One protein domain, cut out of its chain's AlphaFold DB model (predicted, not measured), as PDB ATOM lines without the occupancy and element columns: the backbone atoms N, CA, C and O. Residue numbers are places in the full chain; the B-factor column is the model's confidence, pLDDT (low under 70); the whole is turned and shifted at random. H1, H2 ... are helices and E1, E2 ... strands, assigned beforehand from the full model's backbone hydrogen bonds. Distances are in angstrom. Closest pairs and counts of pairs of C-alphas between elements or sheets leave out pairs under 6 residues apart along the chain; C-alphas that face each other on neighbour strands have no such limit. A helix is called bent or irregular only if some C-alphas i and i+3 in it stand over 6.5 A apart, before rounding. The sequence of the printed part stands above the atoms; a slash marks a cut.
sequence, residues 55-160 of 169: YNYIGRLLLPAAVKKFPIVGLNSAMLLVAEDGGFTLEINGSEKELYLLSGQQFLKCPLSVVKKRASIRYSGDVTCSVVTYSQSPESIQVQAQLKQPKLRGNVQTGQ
ATOM      1  N   TYR A  55     198.703 201.676 270.757       85.31
ATOM      2  CA  TYR A  55     199.238 202.914 271.295       85.31
ATOM      3  C   TYR A  55     198.497 204.110 270.728       85.31
ATOM      4  O   TYR A  55     198.351 204.256 269.516       85.31
ATOM      5  N   ASN A  56     198.088 204.989 271.640       90.06
ATOM      6  CA  ASN A  56     197.354 206.198 271.313       90.06
ATOM      7  C   ASN A  56     198.305 207.391 271.256       90.06
ATOM      8  O   ASN A  56     199.050 207.647 272.212       90.06
ATOM      9  N   TYR A  57     198.255 208.119 270.148       92.25
ATOM     10  CA  TYR A  57     199.031 209.324 269.906       92.25
ATOM     11  C   TYR A  57     198.120 210.519 269.641       92.25
ATOM     12  O   TYR A  57     197.103 210.396 268.959       92.25
ATOM     13  N   ILE A  58     198.522 211.680 270.154       93.50
ATOM     14  CA  ILE A  58     197.916 212.978 269.858       93.50
ATOM     15  C   ILE A  58     199.022 213.955 269.467       93.50
ATOM     16  O   ILE A  58     200.071 214.026 270.111       93.50
ATOM     17  N   GLY A  59     198.788 214.748 268.431       94.38
ATOM     18  CA  GLY A  59     199.725 215.782 268.003       94.38
ATOM     19  C   GLY A  59     199.164 216.600 266.856       94.38
ATOM     20  O   GLY A  59     197.951 216.654 266.670       94.38
ATOM     21  N   ARG A  60     200.053 217.210 266.073       95.56
ATOM     22  CA  ARG A  60     199.710 217.946 264.857       95.56
ATOM     23  C   ARG A  60     200.593 217.487 263.701       95.56
ATOM     24  O   ARG A  60     201.813 217.481 263.817       95.56
ATOM     25  N   LEU A  61     199.988 217.100 262.585       95.81
ATOM     26  CA  LEU A  61     200.688 216.744 261.355       95.81
ATOM     27  C   LEU A  61     201.000 218.011 260.556       95.81
ATOM     28  O   LEU A  61     200.101 218.736 260.128       95.81
ATOM     29  N   LEU A  62     202.279 218.248 260.289       95.25
ATOM     30  CA  LEU A  62     202.723 219.277 259.359       95.25
ATOM     31  C   LEU A  62     202.865 218.646 257.975       95.25
ATOM     32  O   LEU A  62     203.883 218.044 257.629       95.25
ATOM     33  N   LEU A  63     201.787 218.752 257.201       93.50
ATOM     34  CA  LEU A  63     201.689 218.200 255.853       93.50
ATOM     35  C   LEU A  63     202.226 219.185 254.804       93.50
ATOM     36  O   LEU A  63     201.983 220.394 254.921       93.50
ATOM     37  N   PRO A  64     202.865 218.694 253.727       93.00
ATOM     38  CA  PRO A  64     203.212 219.525 252.578       93.00
ATOM     39  C   PRO A  64     201.975 220.213 251.979       93.00
ATOM     40  O   PRO A  64     200.913 219.607 251.847       93.00
ATOM     41  N   ALA A  65     202.103 221.476 251.560       89.75
ATOM     42  CA  ALA A  65     200.971 222.261 251.052       89.75
ATOM     43  C   ALA A  65     200.250 221.593 249.863       89.75
ATOM     44  O   ALA A  65     199.027 221.662 249.763       89.75
ATOM     45  N   ALA A  66     200.995 220.883 249.010       88.56
ATOM     46  CA  ALA A  66     200.460 220.189 247.839       88.56
ATOM     47  C   ALA A  66     199.425 219.099 248.176       88.56
ATOM     48  O   ALA A  66     198.568 218.803 247.342       88.56
ATOM     49  N   VAL A  67     199.494 218.514 249.381       88.62
ATOM     50  CA  VAL A  67     198.657 217.371 249.780       88.62
ATOM     51  C   VAL A  67     197.528 217.726 250.744       88.62
ATOM     52  O   VAL A  67     196.583 216.958 250.863       88.62
ATOM     53  N   LYS A  68     197.563 218.906 251.382       87.06
ATOM     54  CA  LYS A  68     196.566 219.316 252.394       87.06
ATOM     55  C   LYS A  68     195.112 219.273 251.909       87.06
ATOM     56  O   LYS A  68     194.212 219.101 252.716       87.06
ATOM     57  N   LYS A  69     194.885 219.431 250.602       88.25
ATOM     58  CA  LYS A  69     193.549 219.433 249.984       88.25
ATOM     59  C   LYS A  69     192.942 218.045 249.769       88.25
ATOM     60  O   LYS A  69     191.786 217.952 249.371       88.25
ATOM     61  N   PHE A  70     193.722 216.977 249.929       88.69
ATOM     62  CA  PHE A  70     193.255 215.619 249.676       88.69
ATOM     63  C   PHE A  70     192.938 214.898 250.986       88.69
ATOM     64  O   PHE A  70     193.618 215.128 251.990       88.69
ATOM     65  N   PRO A  71     191.965 213.970 250.975       87.94
ATOM     66  CA  PRO A  71     191.690 213.134 252.134       87.94
ATOM     67  C   PRO A  71     192.937 212.340 252.532       87.94
ATOM     68  O   PRO A  71     193.699 211.875 251.679       87.94
ATOM     69  N   ILE A  72     193.124 212.190 253.840       90.44
ATOM     70  CA  ILE A  72     194.267 211.503 254.437       90.44
ATOM     71  C   ILE A  72     193.815 210.133 254.916       90.44
ATOM     72  O   ILE A  72     192.815 210.007 255.619       90.44
ATOM     73  N   VAL A  73     194.584 209.105 254.572       90.81
ATOM     74  CA  VAL A  73     194.354 207.732 255.020       90.81
ATOM     75  C   VAL A  73     195.622 207.198 255.661       90.81
ATOM     76  O   VAL A  73     196.676 207.172 255.030       90.81
ATOM     77  N   GLY A  74     195.525 206.734 256.905       91.75
ATOM     78  CA  GLY A  74     196.628 206.045 257.567       91.75
ATOM     79  C   GLY A  74     196.780 204.612 257.056       91.75
ATOM     80  O   GLY A  74     195.804 203.864 256.935       91.75
ATOM     81  N   LEU A  75     198.010 204.218 256.726       90.25
ATOM     82  CA  LEU A  75     198.324 202.907 256.158       90.25
ATOM     83  C   LEU A  75     198.569 201.866 257.252       90.25
ATOM     84  O   LEU A  75     197.939 200.811 257.212       90.25
ATOM     85  N   ASN A  76     199.377 202.206 258.257       89.94
ATOM     86  CA  ASN A  76     199.660 201.390 259.444       89.94
ATOM     87  C   ASN A  76     198.911 201.834 260.706       89.94
ATOM     88  O   ASN A  76     199.308 201.480 261.805       89.94
ATOM     89  N   SER A  77     197.830 202.595 260.576       89.75
ATOM     90  CA  SER A  77     196.966 202.946 261.707       89.75
ATOM     91  C   SER A  77     195.781 201.985 261.814       89.75
ATOM     92  O   SER A  77     195.154 201.676 260.792       89.75
ATOM     93  N   ALA A  78     195.420 201.602 263.038       87.31
ATOM     94  CA  ALA A  78     194.122 200.999 263.335       87.31
ATOM     95  C   ALA A  78     193.005 202.052 263.227       87.31
ATOM     96  O   ALA A  78     191.977 201.808 262.599       87.31
ATOM     97  N   MET A  79     193.267 203.260 263.736       89.12
ATOM     98  CA  MET A  79     192.392 204.426 263.611       89.12
ATOM     99  C   MET A  79     193.231 205.689 263.419       89.12
ATOM    100  O   MET A  79     194.252 205.867 264.078       89.12
ATOM    101  N   LEU A  80     192.791 206.585 262.535       92.56
ATOM    102  CA  LEU A  80     193.380 207.910 262.370       92.56
ATOM    103  C   LEU A  80     192.268 208.935 262.149       92.56
ATOM    104  O   LEU A  80     191.507 208.825 261.190       92.56
ATOM    105  N   LEU A  81     192.222 209.942 263.015       91.00
ATOM    106  CA  LEU A  81     191.380 211.124 262.876       91.00
ATOM    107  C   LEU A  81     192.290 212.336 262.704       91.00
ATOM    108  O   LEU A  81     193.221 212.508 263.492       91.00
ATOM    109  N   VAL A  82     192.031 213.157 261.688       92.12
ATOM    110  CA  VAL A  82     192.800 214.374 261.400       92.12
ATOM    111  C   VAL A  82     191.830 215.544 261.268       92.12
ATOM    112  O   VAL A  82     190.876 215.469 260.498       92.12
ATOM    113  N   ALA A  83     192.068 216.598 262.039       90.69
ATOM    114  CA  ALA A  83     191.357 217.863 261.978       90.69
ATOM    115  C   ALA A  83     191.943 218.774 260.887       90.69
ATOM    116  O   ALA A  83     193.067 218.577 260.421       90.69
ATOM    117  N   GLU A  84     191.198 219.809 260.498       87.12
ATOM    118  CA  GLU A  84     191.603 220.745 259.440       87.12
ATOM    119  C   GLU A  84     192.899 221.507 259.761       87.12
ATOM    120  O   GLU A  84     193.695 221.797 258.867       87.12
ATOM    121  N   ASP A  85     193.160 221.780 261.042       87.31
ATOM    122  CA  ASP A  85     194.386 222.433 261.516       87.31
ATOM    123  C   ASP A  85     195.600 221.479 261.575       87.31
ATOM    124  O   ASP A  85     196.690 221.863 262.010       87.31
ATOM    125  N   GLY A  86     195.415 220.226 261.150       90.94
ATOM    126  CA  GLY A  86     196.405 219.157 261.205       90.94
ATOM    127  C   GLY A  86     196.465 218.435 262.549       90.94
ATOM    128  O   GLY A  86     197.248 217.493 262.673       90.94
ATOM    129  N   GLY A  87     195.677 218.830 263.554       94.75
ATOM    130  CA  GLY A  87     195.554 218.084 264.804       94.75
ATOM    131  C   GLY A  87     195.142 216.638 264.529       94.75
ATOM    132  O   GLY A  87     194.272 216.396 263.698       94.75
ATOM    133  N   PHE A  88     195.766 215.659 265.182       94.88
ATOM    134  CA  PHE A  88     195.464 214.251 264.931       94.88
ATOM    135  C   PHE A  88     195.290 213.438 266.209       94.88
ATOM    136  O   PHE A  88     195.934 213.699 267.225       94.88
ATOM    137  N   THR A  89     194.444 212.412 266.113       93.25
ATOM    138  CA  THR A  89     194.353 211.297 267.061       93.25
ATOM    139  C   THR A  89     194.622 210.008 266.305       93.25
ATOM    140  O   THR A  89     193.988 209.735 265.285       93.25
ATOM    141  N   LEU A  90     195.583 209.229 266.785       93.56
ATOM    142  CA  LEU A  90     196.067 208.021 266.127       93.56
ATOM    143  C   LEU A  90     196.043 206.855 267.105       93.56
ATOM    144  O   LEU A  90     196.579 206.962 268.204       93.56
ATOM    145  N   GLU A  91     195.521 205.727 266.641       90.56
ATOM    146  CA  GLU A  91     195.711 204.417 267.246       90.56
ATOM    147  C   GLU A  91     196.534 203.544 266.294       90.56
ATOM    148  O   GLU A  91     196.182 203.368 265.121       90.56
ATOM    149  N   ILE A  92     197.646 203.010 266.793       88.50
ATOM    150  CA  ILE A  92     198.572 202.165 266.036       88.50
ATOM    151  C   ILE A  92     198.921 200.900 266.825       88.50
ATOM    152  O   ILE A  92     199.053 200.944 268.051       88.50
ATOM    153  N   ASN A  93     199.024 199.770 266.128       81.69
ATOM    154  CA  ASN A  93     199.262 198.468 266.742       81.69
ATOM    155  C   ASN A  93     200.765 198.224 266.852       81.69
ATOM    156  O   ASN A  93     201.408 197.999 265.839       81.69
ATOM    157  N   GLY A  94     201.306 198.159 268.065       74.69
ATOM    158  CA  GLY A  94     202.748 197.999 268.244       74.69
ATOM    159  C   GLY A  94     203.520 199.320 268.227       74.69
ATOM    160  O   GLY A  94     202.979 200.414 268.107       74.69
ATOM    161  N   SER A  95     204.819 199.245 268.513       69.81
ATOM    162  CA  SER A  95     205.640 200.427 268.794       69.81
ATOM    163  C   SER A  95     206.299 201.000 267.537       69.81
ATOM    164  O   SER A  95     207.512 201.239 267.536       69.81
ATOM    165  N   GLU A  96     205.546 201.184 266.453       76.50
ATOM    166  CA  GLU A  96     206.073 201.828 265.256       76.50
ATOM    167  C   GLU A  96     206.522 203.257 265.565       76.50
ATOM    168  O   GLU A  96     205.864 204.029 266.266       76.50
ATOM    169  N   LYS A  97     207.676 203.614 265.000       86.19
ATOM    170  CA  LYS A  97     208.253 204.959 265.098       86.19
ATOM    171  C   LYS A  97     207.826 205.860 263.942       86.19
ATOM    172  O   LYS A  97     208.176 207.033 263.919       86.19
ATOM    173  N   GLU A  98     207.113 205.316 262.963       91.19
ATOM    174  CA  GLU A  98     206.773 206.004 261.725       91.19
ATOM    175  C   GLU A  98     205.308 205.734 261.379       91.19
ATOM    176  O   GLU A  98     204.867 204.587 261.319       91.19
ATOM    177  N   LEU A  99     204.558 206.807 261.149       93.56
ATOM    178  CA  LEU A  99     203.215 206.771 260.593       93.56
ATOM    179  C   LEU A  99     203.308 206.970 259.082       93.56
ATOM    180  O   LEU A  99     203.880 207.956 258.613       93.56
ATOM    181  N   TYR A 100     202.712 206.054 258.328       93.62
ATOM    182  CA  TYR A 100     202.619 206.152 256.879       93.62
ATOM    183  C   TYR A 100     201.218 206.582 256.478       93.62
ATOM    184  O   TYR A 100     200.228 205.964 256.878       93.62
ATOM    185  N   LEU A 101     201.138 207.633 255.668       94.00
ATOM    186  CA  LEU A 101     199.881 208.190 255.188       94.00
ATOM    187  C   LEU A 101     199.818 208.133 253.666       94.00
ATOM    188  O   LEU A 101     200.829 208.247 252.973       94.00
ATOM    189  N   LEU A 102     198.602 208.017 253.152       91.38
ATOM    190  CA  LEU A 102     198.267 208.221 251.755       91.38
ATOM    191  C   LEU A 102     197.370 209.455 251.659       91.38
ATOM    192  O   LEU A 102     196.342 209.528 252.330       91.38
ATOM    193  N   SER A 103     197.765 210.416 250.830       90.81
ATOM    194  CA  SER A 103     196.983 211.619 250.555       90.81
ATOM    195  C   SER A 103     196.885 211.821 249.046       90.81
ATOM    196  O   SER A 103     197.878 212.077 248.357       90.81
ATOM    197  N   GLY A 104     195.687 211.598 248.501       86.94
ATOM    198  CA  GLY A 104     195.483 211.473 247.058       86.94
ATOM    199  C   GLY A 104     196.285 210.301 246.477       86.94
ATOM    200  O   GLY A 104     195.918 209.144 246.658       86.94
ATOM    201  N   GLN A 105     197.383 210.608 245.777       85.31
ATOM    202  CA  GLN A 105     198.315 209.623 245.199       85.31
ATOM    203  C   GLN A 105     199.718 209.687 245.824       85.31
ATOM    204  O   GLN A 105     200.611 208.955 245.404       85.31
ATOM    205  N   GLN A 106     199.929 210.575 246.799       89.81
ATOM    206  CA  GLN A 106     201.227 210.756 247.435       89.81
ATOM    207  C   GLN A 106     201.324 209.947 248.722       89.81
ATOM    208  O   GLN A 106     200.414 209.964 249.555       89.81
ATOM    209  N   PHE A 107     202.460 209.277 248.883       91.88
ATOM    210  CA  PHE A 107     202.831 208.591 250.109       91.88
ATOM    211  C   PHE A 107     203.618 209.535 250.998       91.88
ATOM    212  O   PHE A 107     204.537 210.214 250.541       91.88
ATOM    213  N   LEU A 108     203.250 209.576 252.270       93.81
ATOM    214  CA  LEU A 108     203.883 210.426 253.260       93.81
ATOM    215  C   LEU A 108     204.410 209.568 254.400       93.81
ATOM    216  O   LEU A 108     203.752 208.620 254.831       93.81
ATOM    217  N   LYS A 109     205.576 209.949 254.912       94.75
ATOM    218  CA  LYS A 109     206.168 209.384 256.118       94.75
ATOM    219  C   LYS A 109     206.216 210.451 257.200       94.75
ATOM    220  O   LYS A 109     206.771 211.527 256.989       94.75
ATOM    221  N   CYS A 110     205.647 210.139 258.354       94.88
ATOM    222  CA  CYS A 110     205.521 211.037 259.491       94.88
ATOM    223  C   CYS A 110     206.202 210.381 260.709       94.88
ATOM    224  O   CYS A 110     205.678 209.400 261.242       94.88
ATOM    225  N   PRO A 111     207.381 210.854 261.145       94.06
ATOM    226  CA  PRO A 111     208.095 210.265 262.273       94.06
ATOM    227  C   PRO A 111     207.360 210.556 263.588       94.06
ATOM    228  O   PRO A 111     207.211 211.706 263.998       94.06
ATOM    229  N   LEU A 112     206.916 209.505 264.271       92.25
ATOM    230  CA  LEU A 112     206.252 209.605 265.563       92.25
ATOM    231  C   LEU A 112     207.306 209.678 266.667       92.25
ATOM    232  O   LEU A 112     207.969 208.696 266.998       92.25
ATOM    233  N   SER A 113     207.441 210.857 267.267       89.56
ATOM    234  CA  SER A 113     208.194 211.042 268.506       89.56
ATOM    235  C   SER A 113     207.238 211.181 269.690       89.56
ATOM    236  O   SER A 113     206.049 211.447 269.517       89.56
ATOM    237  N   VAL A 114     207.733 210.960 270.908       89.94
ATOM    238  CA  VAL A 114     206.948 211.146 272.134       89.94
ATOM    239  C   VAL A 114     207.595 212.254 272.942       89.94
ATOM    240  O   VAL A 114     208.604 212.033 273.605       89.94
ATOM    241  N   VAL A 115     206.996 213.439 272.896       89.69
ATOM    242  CA  VAL A 115     207.442 214.613 273.654       89.69
ATOM    243  C   VAL A 115     206.976 214.516 275.103       89.69
ATOM    244  O   VAL A 115     207.706 214.848 276.034       89.69
ATOM    245  N   LYS A 116     205.747 214.034 275.316       87.94
ATOM    246  CA  LYS A 116     205.176 213.863 276.653       87.94
ATOM    247  C   LYS A 116     204.291 212.626 276.712       87.94
ATOM    248  O   LYS A 116     203.571 212.326 275.766       87.94
ATOM    249  N   LYS A 117     204.291 211.942 277.854       86.94
ATOM    250  CA  LYS A 117     203.311 210.899 278.182       86.94
ATOM    251  C   LYS A 117     202.400 211.406 279.298       86.94
ATOM    252  O   LYS A 117     202.889 211.985 280.269       86.94
ATOM    253  N   ARG A 118     201.087 211.220 279.159       81.75
ATOM    254  CA  ARG A 118     200.120 211.394 280.255       81.75
ATOM    255  C   ARG A 118     199.148 210.221 280.204       81.75
ATOM    256  O   ARG A 118     198.484 210.039 279.186       81.75
ATOM    257  N   ALA A 119     199.091 209.439 281.282       81.75
ATOM    258  CA  ALA A 119     198.387 208.154 281.297       81.75
ATOM    259  C   ALA A 119     198.790 207.289 280.077       81.75
ATOM    260  O   ALA A 119     199.982 207.171 279.781       81.75
ATOM    261  N   SER A 120     197.820 206.735 279.344       77.12
ATOM    262  CA  SER A 120     198.038 205.884 278.162       77.12
ATOM    263  C   SER A 120     198.178 206.654 276.837       77.12
ATOM    264  O   SER A 120     198.289 206.031 275.780       77.12
ATOM    265  N   ILE A 121     198.193 207.994 276.873       82.81
ATOM    266  CA  ILE A 121     198.298 208.860 275.688       82.81
ATOM    267  C   ILE A 121     199.732 209.372 275.521       82.81
ATOM    268  O   ILE A 121     200.350 209.911 276.451       82.81
ATOM    269  N   ARG A 122     200.253 209.249 274.297       90.25
ATOM    270  CA  ARG A 122     201.518 209.851 273.856       90.25
ATOM    271  C   ARG A 122     201.250 211.147 273.108       90.25
ATOM    272  O   ARG A 122     200.539 211.158 272.114       90.25
ATOM    273  N   TYR A 123     201.874 212.227 273.546       91.31
ATOM    274  CA  TYR A 123     201.849 213.495 272.833       91.31
ATOM    275  C   TYR A 123     203.085 213.601 271.948       91.31
ATOM    276  O   TYR A 123     204.209 213.562 272.460       91.31
ATOM    277  N   SER A 124     202.874 213.747 270.644       92.06
ATOM    278  CA  SER A 124     203.944 213.867 269.648       92.06
ATOM    279  C   SER A 124     204.339 215.302 269.323       92.06
ATOM    280  O   SER A 124     205.384 215.505 268.718       92.06
ATOM    281  N   GLY A 125     203.546 216.294 269.743       92.50
ATOM    282  CA  GLY A 125     203.748 217.677 269.309       92.50
ATOM    283  C   GLY A 125     203.548 217.813 267.800       92.50
ATOM    284  O   GLY A 125     202.676 217.145 267.236       92.50
ATOM    285  N   ASP A 126     204.361 218.656 267.169       95.50
ATOM    286  CA  ASP A 126     204.350 218.852 265.722       95.50
ATOM    287  C   ASP A 126     205.178 217.764 265.021       95.50
ATOM    288  O   ASP A 126     206.359 217.560 265.308       95.50
ATOM    289  N   VAL A 127     204.549 217.064 264.080       95.88
ATOM    290  CA  VAL A 127     205.123 215.951 263.323       95.88
ATOM    291  C   VAL A 127     205.230 216.344 261.856       95.88
ATOM    292  O   VAL A 127     204.229 216.413 261.142       95.88
ATOM    293  N   THR A 128     206.454 216.573 261.386       95.81
ATOM    294  CA  THR A 128     206.714 216.936 259.990       95.81
ATOM    295  C   THR A 128     206.662 215.722 259.080       95.81
ATOM    296  O   THR A 128     207.499 214.826 259.177       95.81
ATOM    297  N   CYS A 129     205.699 215.712 258.162       94.94
ATOM    298  CA  CYS A 129     205.543 214.647 257.184       94.94
ATOM    299  C   CYS A 129     206.296 214.976 255.893       94.94
ATOM    300  O   CYS A 129     206.167 216.075 255.350       94.94
ATOM    301  N   SER A 130     207.033 214.005 255.361       94.62
ATOM    302  CA  SER A 130     207.726 214.123 254.076       94.62
ATOM    303  C   SER A 130     207.139 213.175 253.038       94.62
ATOM    304  O   SER A 130     206.663 212.091 253.372       94.62
ATOM    305  N   VAL A 131     207.166 213.587 251.769       92.62
ATOM    306  CA  VAL A 131     206.787 212.715 250.651       92.62
ATOM    307  C   VAL A 131     207.856 211.644 250.484       92.62
ATOM    308  O   VAL A 131     209.046 211.953 250.445       92.62
ATOM    309  N   VAL A 132     207.424 210.393 250.382       90.69
ATOM    310  CA  VAL A 132     208.293 209.236 250.155       90.69
ATOM    311  C   VAL A 132     207.824 208.461 248.934       90.69
ATOM    312  O   VAL A 132     206.651 208.502 248.563       90.69
ATOM    313  N   THR A 133     208.738 207.738 248.300       86.19
ATOM    314  CA  THR A 133     208.374 206.840 247.201       86.19
ATOM    315  C   THR A 133     207.802 205.541 247.767       86.19
ATOM    316  O   THR A 133     208.239 205.061 248.813       86.19
ATOM    317  N   TYR A 134     206.851 204.929 247.059       79.06
ATOM    318  CA  TYR A 134     206.244 203.648 247.443       79.06
ATOM    319  C   TYR A 134     207.285 202.565 247.787       79.06
ATOM    320  O   TYR A 134     207.172 201.904 248.816       79.06
ATOM    321  N   SER A 135     208.349 202.451 246.985       77.38
ATOM    322  CA  SER A 135     209.438 201.482 247.176       77.38
ATOM    323  C   SER A 135     210.305 201.726 248.417       77.38
ATOM    324  O   SER A 135     211.024 200.827 248.835       77.38
ATOM    325  N   GLN A 136     210.248 202.919 249.015       77.94
ATOM    326  CA  GLN A 136     210.969 203.251 250.249       77.94
ATOM    327  C   GLN A 136     210.172 202.883 251.508       77.94
ATOM    328  O   GLN A 136     210.695 202.975 252.617       77.94
ATOM    329  N   SER A 137     208.900 202.502 251.353       77.38
ATOM    330  CA  SER A 137     208.062 202.048 252.462       77.38
ATOM    331  C   SER A 137     208.247 200.541 252.689       77.38
ATOM    332  O   SER A 137     208.436 199.810 251.714       77.38
ATOM    333  N   PRO A 138     208.161 200.048 253.939       81.44
ATOM    334  CA  PRO A 138     208.192 198.616 254.234       81.44
ATOM    335  C   PRO A 138     207.118 197.840 253.465       81.44
ATOM    336  O   PRO A 138     206.041 198.368 253.185       81.44
ATOM    337  N   GLU A 139     207.378 196.567 253.168       80.81
ATOM    338  CA  GLU A 139     206.474 195.714 252.379       80.81
ATOM    339  C   GLU A 139     205.058 195.627 252.980       80.81
ATOM    340  O   GLU A 139     204.058 195.709 252.269       80.81
ATOM    341  N   SER A 140     204.947 195.586 254.311       80.88
ATOM    342  CA  SER A 140     203.652 195.612 255.003       80.88
ATOM    343  C   SER A 140     202.841 196.882 254.703       80.88
ATOM    344  O   SER A 140     201.622 196.817 254.553       80.88
ATOM    345  N   ILE A 141     203.502 198.031 254.556       83.00
ATOM    346  CA  ILE A 141     202.873 199.311 254.197       83.00
ATOM    347  C   ILE A 141     202.459 199.319 252.729       83.00
ATOM    348  O   ILE A 141     201.380 199.810 252.393       83.00
ATOM    349  N   GLN A 142     203.297 198.754 251.864       83.00
ATOM    350  CA  GLN A 142     203.033 198.619 250.435       83.00
ATOM    351  C   GLN A 142     201.742 197.824 250.178       83.00
ATOM    352  O   GLN A 142     200.860 198.286 249.450       83.00
ATOM    353  N   VAL A 143     201.559 196.692 250.862       83.06
ATOM    354  CA  VAL A 143     200.322 195.896 250.778       83.06
ATOM    355  C   VAL A 143     199.109 196.699 251.264       83.06
ATOM    356  O   VAL A 143     198.073 196.738 250.597       83.06
ATOM    357  N   GLN A 144     199.231 197.407 252.392       81.25
ATOM    358  CA  GLN A 144     198.130 198.220 252.924       81.25
ATOM    359  C   GLN A 144     197.740 199.372 251.992       81.25
ATOM    360  O   GLN A 144     196.559 199.700 251.862       81.25
ATOM    361  N   ALA A 145     198.714 199.971 251.309       80.75
ATOM    362  CA  ALA A 145     198.470 200.988 250.300       80.75
ATOM    363  C   ALA A 145     197.633 200.452 249.136       80.75
ATOM    364  O   ALA A 145     196.640 201.079 248.771       80.75
ATOM    365  N   GLN A 146     197.980 199.280 248.600       80.19
ATOM    366  CA  GLN A 146     197.224 198.653 247.512       80.19
ATOM    367  C   GLN A 146     195.778 198.345 247.915       80.19
ATOM    368  O   GLN A 146     194.860 198.554 247.128       80.19
ATOM    369  N   LEU A 147     195.551 197.914 249.160       80.25
ATOM    370  CA  LEU A 147     194.208 197.611 249.666       80.25
ATOM    371  C   LEU A 147     193.354 198.869 249.901       80.25
ATOM    372  O   LEU A 147     192.131 198.836 249.742       80.25
ATOM    373  N   LYS A 148     193.976 199.986 250.298       79.88
ATOM    374  CA  LYS A 148     193.275 201.230 250.665       79.88
ATOM    375  C   LYS A 148     193.120 202.217 249.495       79.88
ATOM    376  O   LYS A 148     192.194 203.026 249.515       79.88
ATOM    377  N   GLN A 149     193.945 202.125 248.450       72.81
ATOM    378  CA  GLN A 149     193.869 202.972 247.247       72.81
ATOM    379  C   GLN A 149     192.526 202.907 246.482       72.81
ATOM    380  O   GLN A 149     192.003 203.967 246.123       72.81
ATOM    381  N   PRO A 150     191.912 201.729 246.234       65.00
ATOM    382  CA  PRO A 150     190.643 201.643 245.508       65.00
ATOM    383  C   PRO A 150     189.493 202.341 246.241       65.00
ATOM    384  O   PRO A 150     188.659 202.984 245.606       65.00
ATOM    385  N   LYS A 151     189.482 202.280 247.582       60.00
ATOM    386  CA  LYS A 151     188.459 202.927 248.423       60.00
ATOM    387  C   LYS A 151     188.477 204.450 248.277       60.00
ATOM    388  O   LYS A 151     187.425 205.080 248.253       60.00
ATOM    389  N   LEU A 152     189.661 205.038 248.102       56.69
ATOM    390  CA  LEU A 152     189.803 206.466 247.818       56.69
ATOM    391  C   LEU A 152     189.273 206.831 246.427       56.69
ATOM    392  O   LEU A 152     188.588 207.839 246.290       56.69
ATOM    393  N   ARG A 153     189.520 206.004 245.400       56.97
ATOM    394  CA  ARG A 153     188.976 206.242 244.048       56.97
ATOM    395  C   ARG A 153     187.447 206.142 244.003       56.97
ATOM    396  O   ARG A 153     186.821 206.969 243.348       56.97
ATOM    397  N   GLY A 154     186.855 205.180 244.714       52.19
ATOM    398  CA  GLY A 154     185.398 205.010 244.786       52.19
ATOM    399  C   GLY A 154     184.682 206.178 245.475       52.19
ATOM    400  O   GLY A 154     183.681 206.670 244.956       52.19
ATOM    401  N   ASN A 155     185.235 206.679 246.586       50.03
ATOM    402  CA  ASN A 155     184.660 207.805 247.335       50.03
ATOM    403  C   ASN A 155     184.794 209.147 246.589       50.03
ATOM    404  O   ASN A 155     183.917 210.002 246.687       50.03
ATOM    405  N   VAL A 156     185.860 209.332 245.799       49.66
ATOM    406  CA  VAL A 156     186.032 210.530 244.954       49.66
ATOM    407  C   VAL A 156     185.003 210.572 243.817       49.66
ATOM    408  O   VAL A 156     184.536 211.651 243.464       49.66
ATOM    409  N   GLN A 157     184.595 209.421 243.273       43.84
ATOM    410  CA  GLN A 157     183.578 209.367 242.214       43.84
ATOM    411  C   GLN A 157     182.153 209.601 242.731       43.84
ATOM    412  O   GLN A 157     181.328 210.161 242.014       43.84
ATOM    413  N   THR A 158     181.853 209.215 243.973       44.69
ATOM    414  CA  THR A 158     180.534 209.461 244.579       44.69
ATOM    415  C   THR A 158     180.371 210.907 245.051       44.69
ATOM    416  O   THR A 158     179.289 211.458 244.893       44.69
ATOM    417  N   GLY A 159     181.441 211.570 245.508       40.34
ATOM    418  CA  GLY A 159     181.403 212.994 245.883       40.34
ATOM    419  C   GLY A 159     181.291 213.986 244.714       40.34
ATOM    420  O   GLY A 159     181.003 215.156 244.941       40.34
ATOM    421  N   GLN A 160     181.503 213.552 243.466       43.53
ATOM    422  CA  GLN A 160     181.365 214.407 242.274       43.53
ATOM    423  C   GLN A 160     179.986 214.329 241.605       43.53
ATOM    424  O   GLN A 160     179.721 215.092 240.680       43.53
TER     425      GLN A 160
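AT A GLANCE: This is residues 55 to 160 of the 169 residues of the protein "CooC_C domain-containing protein" of Escherichia coli (UniProt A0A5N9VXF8). Two strongly crossed sheets, partly face to face, make a sandwich of five and four strands, with E8 running on into E9 from one sheet to the other. The first arm of a bent helix, H1a, packs over E5 of the four-stranded sheet; its second arm, H1b, and the short strand E7 have the centres farthest from the mean of the C-alphas, at 18.1 A and 20.6 A. The printed part has 106 residues, with nine named strands, E1 to E9, then one named helix, H1; its class is mixed, helices and strands. The orders are E3-E4-E1-E8-E7, mixed, and E2-E5-E6-E9, antiparallel. It is compact, with a radius of gyration of the C-alphas of 13.5 A and spans of 42 by 30 by 21 A.

HOW THE PARTS SIT: Begin with the larger, twisted sheet, at E1, residues 55 to 62, and E8, residues 121 to 128: they are parallel, with N 58 and O 122 2.9 A apart. Look next at E4, residues 87 to 93, antiparallel to E1, with N 57 and O 90 at 2.8 A. E3, residues 77 to 82, forms a hairpin with E4, with N 81 and O 89 at 2.9 A. At the other edge E7, residues 116 to 118, forms a hairpin with E8, with N 123 and O 116 at 2.8 A. In the second sheet, E5, residues 98 to 103, and E6, residues 106 to 111, form a hairpin, with N 101 and O 108 at 2.9 A. Its edge strands are antiparallel to these: E2, residues 72 to 74, has N 102 and O 73 at 2.8 A, and E9, residues 130 to 132, has N 109 and O 130 at 2.9 A. The sheets' facing parts are 9.7 A centre to centre, their strands at 58 degrees. H1, residues 139 to 158, was assigned as one helix by its hydrogen bonds but is bent, C-alphas 147 and 150 being 6.8 A apart. Its arm H1a, residues 139 to 147, is on the second sheet at a height of 10.2 A, along E5 at 26 degrees on the local plane; their closest C-alphas, of Ile 141 and Tyr 100, are 7.4 A apart. H1b, residues 150 to 158, is only just not on that sheet, with 4 pairs of C-alphas within 10 A. In both arms every O i to N i+4 pair is within hydrogen-bond range.

IN THESE COORDINATES: Find C-alpha 55 at (199.238, 202.914, 271.295); from there E1 runs 20.6 A, bending by 59 degrees at residue 59. E4 spans 20.1 A, and E8 19.6 A with a bend of 57 degrees at residue 125. H1b ends at C-alpha 158, (180.534, 209.461, 244.579).

THE WHOLE: The two farthest C-alphas, of Ala 119 and Gln 160, are 43.0 A apart. The printed part has no cut, and no link is long. The model's pLDDT is under 70 at residue 95 and residues 150 to 160.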